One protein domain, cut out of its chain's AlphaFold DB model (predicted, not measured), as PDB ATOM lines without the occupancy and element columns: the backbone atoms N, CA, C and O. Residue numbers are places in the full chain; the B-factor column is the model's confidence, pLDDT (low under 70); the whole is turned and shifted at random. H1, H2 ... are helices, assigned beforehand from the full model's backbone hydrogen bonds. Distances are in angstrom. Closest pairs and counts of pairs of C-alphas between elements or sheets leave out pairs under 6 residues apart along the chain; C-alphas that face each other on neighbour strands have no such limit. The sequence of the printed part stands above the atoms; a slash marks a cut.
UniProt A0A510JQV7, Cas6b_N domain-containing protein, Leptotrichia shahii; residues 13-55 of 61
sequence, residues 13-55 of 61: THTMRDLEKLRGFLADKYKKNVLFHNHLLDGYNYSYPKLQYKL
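Overview. This is residues 13 to 55 of the 61 residues of the protein "Cas6b_N domain-containing protein" of Leptotrichia shahii (UniProt A0A510JQV7). One long helix, H1, makes one side of an elongated model; the short helix H2 packs on its later part, and the unnamed chain after H2 swings out into a narrow turn and folds back, residues 49 to 55 running beside H1 toward its beginning. Residues 39 to 44, the tip of that turn, stick out at one end of the long axis. The printed part has 43 residues with two named helices, H1 then H2, and no named strand; its class is all helix, though under half of the residues are in named elements. It is only just loose, close to compact, with a radius of gyration of the C-alphas of 11.3 A, and spans 37 by 21 by 13 A.

Arrangement. H1, residues 16 to 29, touches H2, residues 34 to 37, with residues 23 to 27 alone. Their closest C-alphas, those of Ala 27 and Phe 36, are 5.0 A apart. The centres of the two helices are 12.1 A apart. Beyond H2, residues 39 to 40 form a short antiparallel pairing with residues 43 to 44. In H1 every O i to N i+4 pair is within hydrogen-bond range; H2 is too short for such a pair, and its 1 O i to N i+3 pair is within range.

Along the chain. H1 has 14 residues and measures 20.0 A, from C-alpha 16 at (-39.252, -26.701, -44.298) to C-alpha 29 at (-55.271, -36.435, -37.391). H2 has 4 residues and ends with C-alpha 37 at (-47.556, -35.311, -30.677).

Size, cuts and confidence. The two C-alphas farthest apart, those of Thr 13 and Asp 42, are 37.9 A apart, while the first and last printed C-alphas, those of Thr 13 and Leu 55, are 10.0 A apart. The printed part has no cut. The link from H1 to H2 is tight, with 4 residues; residues 38 to 55 hold no named element. Residues 39 to 44 stand free. The mean pLDDT of the printed part is 84.5, and residues 38 to 45 are under 70.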
ATOM      1  N   THR A  13     -40.678 -29.054 -55.476       89.31
ATOM      2  CA  THR A  13     -39.818 -28.598 -54.386       89.31
ATOM      3  C   THR A  13     -40.678 -28.326 -53.160       89.31
ATOM      4  O   THR A  13     -41.589 -27.505 -53.202       89.31
ATOM      5  N   HIS A  14     -40.354 -28.983 -52.050       90.88
ATOM      6  CA  HIS A  14     -40.951 -28.694 -50.751       90.88
ATOM      7  C   HIS A  14     -39.999 -27.880 -49.881       90.88
ATOM      8  O   HIS A  14     -38.774 -27.991 -49.983       90.88
ATOM      9  N   THR A  15     -40.576 -27.067 -49.009       93.88
ATOM     10  CA  THR A  15     -39.863 -26.243 -48.035       93.88
ATOM     11  C   THR A  15     -39.926 -26.865 -46.642       93.88
ATOM     12  O   THR A  15     -40.702 -27.785 -46.373       93.88
ATOM     13  N   MET A  16     -39.132 -26.331 -45.712       94.00
ATOM     14  CA  MET A  16     -39.252 -26.701 -44.298       94.00
ATOM     15  C   MET A  16     -40.641 -26.368 -43.732       94.00
ATOM     16  O   MET A  16     -41.165 -27.131 -42.925       94.00
ATOM     17  N   ARG A  17     -41.290 -25.300 -44.218       95.06
ATOM     18  CA  ARG A  17     -42.643 -24.921 -43.793       95.06
ATOM     19  C   ARG A  17     -43.695 -25.962 -44.180       95.06
ATOM     20  O   ARG A  17     -44.642 -26.189 -43.431       95.06
ATOM     21  N   ASP A  18     -43.525 -26.630 -45.318       94.44
ATOM     22  CA  ASP A  18     -44.415 -27.720 -45.733       94.44
ATOM     23  C   ASP A  18     -44.258 -28.947 -44.829       94.44
ATOM     24  O   ASP A  18     -45.241 -29.603 -44.487       94.44
ATOM     25  N   LEU A  19     -43.028 -29.219 -44.380       94.00
ATOM     26  CA  LEU A  19     -42.739 -30.282 -43.419       94.00
ATOM     27  C   LEU A  19     -43.381 -30.001 -42.051       94.00
ATOM     28  O   LEU A  19     -43.960 -30.906 -41.451       94.00
ATOM     29  N   GLU A  20     -43.330 -28.751 -41.579       93.75
ATOM     30  CA  GLU A  20     -44.014 -28.308 -40.353       93.75
ATOM     31  C   GLU A  20     -45.533 -28.488 -40.457       93.75
ATOM     32  O   GLU A  20     -46.151 -29.032 -39.540       93.75
ATOM     33  N   LYS A  21     -46.132 -28.092 -41.589       95.56
ATOM     34  CA  LYS A  21     -47.567 -28.280 -41.855       95.56
ATOM     35  C   LYS A  21     -47.949 -29.758 -41.895       95.56
ATOM     36  O   LYS A  21     -48.946 -30.136 -41.288       95.56
ATOM     37  N   LEU A  22     -47.151 -30.600 -42.555       94.12
ATOM     38  CA  LEU A  22     -47.371 -32.048 -42.587       94.12
ATOM     39  C   LEU A  22     -47.320 -32.647 -41.178       94.12
ATOM     40  O   LEU A  22     -48.195 -33.432 -40.813       94.12
ATOM     41  N   ARG A  23     -46.324 -32.256 -40.376       92.62
ATOM     42  CA  ARG A  23     -46.226 -32.671 -38.973       92.62
ATOM     43  C   ARG A  23     -47.469 -32.245 -38.190       92.62
ATOM     44  O   ARG A  23     -48.032 -33.075 -37.485       92.62
ATOM     45  N   GLY A  24     -47.904 -30.992 -38.331       92.31
ATOM     46  CA  GLY A  24     -49.105 -30.471 -37.671       92.31
ATOM     47  C   GLY A  24     -50.376 -31.220 -38.073       92.31
ATOM     48  O   GLY A  24     -51.148 -31.622 -37.210       92.31
ATOM     49  N   PHE A  25     -50.552 -31.493 -39.367       95.44
ATOM     50  CA  PHE A  25     -51.675 -32.276 -39.884       95.44
ATOM     51  C   PHE A  25     -51.700 -33.702 -39.322       95.44
ATOM     52  O   PHE A  25     -52.747 -34.186 -38.901       95.44
ATOM     53  N   LEU A  26     -50.554 -34.390 -39.302       93.88
ATOM     54  CA  LEU A  26     -50.470 -35.757 -38.783       93.88
ATOM     55  C   LEU A  26     -50.682 -35.811 -37.273       93.88
ATOM     56  O   LEU A  26     -51.341 -36.731 -36.794       93.88
ATOM     57  N   ALA A  27     -50.167 -34.826 -36.537       89.75
ATOM     58  CA  ALA A  27     -50.502 -34.650 -35.136       89.75
ATOM     59  C   ALA A  27     -52.030 -34.534 -34.996       89.75
ATOM     60  O   ALA A  27     -52.662 -35.425 -34.428       89.75
ATOM     61  N   ASP A  28     -52.658 -33.525 -35.595       90.88
ATOM     62  CA  ASP A  28     -54.102 -33.293 -35.464       90.88
ATOM     63  C   ASP A  28     -54.956 -34.523 -35.843       90.88
ATOM     64  O   ASP A  28     -55.861 -34.913 -35.101       90.88
ATOM     65  N   LYS A  29     -54.596 -35.213 -36.931       94.50
ATOM     66  CA  LYS A  29     -55.271 -36.435 -37.391       94.50
ATOM     67  C   LYS A  29     -55.148 -37.601 -36.405       94.50
ATOM     68  O   LYS A  29     -56.086 -38.384 -36.263       94.50
ATOM     69  N   TYR A  30     -54.013 -37.731 -35.719       91.31
ATOM     70  CA  TYR A  30     -53.724 -38.834 -34.798       91.31
ATOM     71  C   TYR A  30     -53.600 -38.358 -33.343       91.31
ATOM     72  O   TYR A  30     -52.722 -38.819 -32.617       91.31
ATOM     73  N   LYS A  31     -54.484 -37.455 -32.889       84.12
ATOM     74  CA  LYS A  31     -54.534 -36.889 -31.514       84.12
ATOM     75  C   LYS A  31     -54.314 -37.885 -30.380       84.12
ATOM     76  O   LYS A  31     -53.579 -37.601 -29.445       84.12
ATOM     77  N   LYS A  32     -54.922 -39.068 -30.474       85.69
ATOM     78  CA  LYS A  32     -54.844 -40.102 -29.428       85.69
ATOM     79  C   LYS A  32     -53.509 -40.858 -29.402       85.69
ATOM     80  O   LYS A  32     -53.255 -41.599 -28.459       85.69
ATOM     81  N   ASN A  33     -52.667 -40.714 -30.426       85.50
ATOM     82  CA  ASN A  33     -51.402 -41.429 -30.532       85.50
ATOM     83  C   ASN A  33     -50.231 -40.501 -30.194       85.50
ATOM     84  O   ASN A  33     -49.729 -39.777 -31.053       85.50
ATOM     85  N   VAL A  34     -49.758 -40.585 -28.950       80.88
ATOM     86  CA  VAL A  34     -48.666 -39.765 -28.389       80.88
ATOM     87  C   VAL A  34     -47.389 -39.739 -29.239       80.88
ATOM     88  O   VAL A  34     -46.638 -38.766 -29.181       80.88
ATOM     89  N   LEU A  35     -47.159 -40.751 -30.086       85.88
ATOM     90  CA  LEU A  35     -46.012 -40.801 -30.995       85.88
ATOM     91  C   LEU A  35     -45.998 -39.634 -31.997       85.88
ATOM     92  O   LEU A  35     -44.924 -39.172 -32.379       85.88
ATOM     93  N   PHE A  36     -47.172 -39.150 -32.413       85.19
ATOM     94  CA  PHE A  36     -47.305 -38.046 -33.369       85.19
ATOM     95  C   PHE A  36     -47.209 -36.663 -32.718       85.19
ATOM     96  O   PHE A  36     -46.863 -35.695 -33.395       85.19
ATOM     97  N   HIS A  37     -47.476 -36.577 -31.413       75.75
ATOM     98  CA  HIS A  37     -47.556 -35.311 -30.677       75.75
ATOM     99  C   HIS A  37     -46.310 -35.019 -29.870       75.75
ATOM    100  O   HIS A  37     -46.019 -33.860 -29.624       75.75
ATOM    101  N   ASN A  38     -45.562 -36.051 -29.474       69.50
ATOM    102  CA  ASN A  38     -44.454 -35.949 -28.521       69.50
ATOM    103  C   ASN A  38     -44.835 -35.231 -27.203       69.50
ATOM    104  O   ASN A  38     -43.973 -34.723 -26.489       69.50
ATOM    105  N   HIS A  39     -46.132 -35.193 -26.892       64.44
ATOM    106  CA  HIS A  39     -46.711 -34.701 -25.649       64.44
ATOM    107  C   HIS A  39     -47.294 -35.902 -24.895       64.44
ATOM    108  O   HIS A  39     -47.859 -36.817 -25.503       64.44
ATOM    109  N   LEU A  40     -47.127 -35.900 -23.580       62.88
ATOM    110  CA  LEU A  40     -47.789 -36.790 -22.634       62.88
ATOM    111  C   LEU A  40     -48.999 -36.055 -22.040       62.88
ATOM    112  O   LEU A  40     -49.076 -34.830 -22.117       62.88
ATOM    113  N   LEU A  41     -49.935 -36.804 -21.446       61.62
ATOM    114  CA  LEU A  41     -51.144 -36.248 -20.819       61.62
ATOM    115  C   LEU A  41     -50.837 -35.130 -19.800       61.62
ATOM    116  O   LEU A  41     -51.629 -34.205 -19.695       61.62
ATOM    117  N   ASP A  42     -49.670 -35.183 -19.144       63.88
ATOM    118  CA  ASP A  42     -49.224 -34.239 -18.104       63.88
ATOM    119  C   ASP A  42     -47.867 -33.563 -18.411       63.88
ATOM    120  O   ASP A  42     -47.134 -33.160 -17.509       63.88
ATOM    121  N   GLY A  43     -47.474 -33.434 -19.686       66.50
ATOM    122  CA  GLY A  43     -46.272 -32.659 -20.021       66.50
ATOM    123  C   GLY A  43     -45.590 -33.007 -21.338       66.50
ATOM    124  O   GLY A  43     -46.138 -33.682 -22.208       66.50
ATOM    125  N   TYR A  44     -44.358 -32.533 -21.500       66.88
ATOM    126  CA  TYR A  44     -43.563 -32.781 -22.700       66.88
ATOM    127  C   TYR A  44     -42.748 -34.063 -22.559       66.88
ATOM    128  O   TYR A  44     -42.112 -34.310 -21.533       66.88
ATOM    129  N   ASN A  45     -42.715 -34.872 -23.618       68.94
ATOM    130  CA  ASN A  45     -41.767 -35.969 -23.679       68.94
ATOM    131  C   ASN A  45     -40.390 -35.430 -24.100       68.94
ATOM    132  O   ASN A  45     -40.129 -35.236 -25.288       68.94
ATOM    133  N   TYR A  46     -39.507 -35.217 -23.123       71.06
ATOM    134  CA  TYR A  46     -38.120 -34.786 -23.346       71.06
ATOM    135  C   TYR A  46     -37.190 -35.915 -23.828       71.06
ATOM    136  O   TYR A  46     -35.995 -35.700 -24.015       71.06
ATOM    137  N   SER A  47     -37.721 -37.122 -24.054       76.06
ATOM    138  CA  SER A  47     -36.977 -38.205 -24.702       76.06
ATOM    139  C   SER A  47     -36.611 -37.847 -26.141       76.06
ATOM    140  O   SER A  47     -37.311 -37.091 -26.816       76.06
ATOM    141  N   TYR A  48     -35.575 -38.501 -26.668       78.88
ATOM    142  CA  TYR A  48     -35.257 -38.418 -28.090       78.88
ATOM    143  C   TYR A  48     -36.469 -38.828 -28.962       78.88
ATOM    144  O   TYR A  48     -37.044 -39.901 -28.732       78.88
ATOM    145  N   PRO A  49     -36.869 -38.024 -29.971       79.62
ATOM    146  CA  PRO A  49     -38.063 -38.299 -30.765       79.62
ATOM    147  C   PRO A  49     -37.954 -39.618 -31.533       79.62
ATOM    148  O   PRO A  49     -37.089 -39.790 -32.399       79.62
ATOM    149  N   LYS A  50     -38.885 -40.535 -31.253       86.31
ATOM    150  CA  LYS A  50     -38.987 -41.835 -31.941       86.31
ATOM    151  C   LYS A  50     -39.540 -41.713 -33.366       86.31
ATOM    152  O   LYS A  50     -39.262 -42.571 -34.196       86.31
ATOM    153  N   LEU A  51     -40.299 -40.650 -33.650       89.44
ATOM    154  CA  LEU A  51     -40.815 -40.316 -34.976       89.44
ATOM    155  C   LEU A  51     -40.230 -38.976 -35.425       89.44
ATOM    156  O   LEU A  51     -40.320 -37.978 -34.712       89.44
ATOM    157  N   GLN A  52     -39.624 -38.960 -36.609       90.56
ATOM    158  CA  GLN A  52     -38.948 -37.787 -37.153       90.56
ATOM    159  C   GLN A  52     -39.415 -37.518 -38.575       90.56
ATOM    160  O   GLN A  52     -39.574 -38.434 -39.379       90.56
ATOM    161  N   TYR A  53     -39.558 -36.237 -38.888       93.25
ATOM    162  CA  TYR A  53     -39.890 -35.753 -40.218       93.25
ATOM    163  C   TYR A  53     -38.653 -35.065 -40.778       93.25
ATOM    164  O   TYR A  53     -38.069 -34.210 -40.114       93.25
ATOM    165  N   LYS A  54     -38.224 -35.456 -41.980       92.62
ATOM    166  CA  LYS A  54     -37.043 -34.884 -42.632       92.62
ATOM    167  C   LYS A  54     -37.348 -34.582 -44.088       92.62
ATOM    168  O   LYS A  54     -37.837 -35.446 -44.813       92.62
ATOM    169  N   LEU A  55     -37.005 -33.371 -44.513       92.25
ATOM    170  CA  LEU A  55     -36.955 -33.018 -45.922       92.25
ATOM    171  C   LEU A  55     -35.587 -33.440 -46.469       92.25
ATOM    172  O   LEU A  55     -34.560 -32.880 -46.093       92.25
TER     173      LEU A  55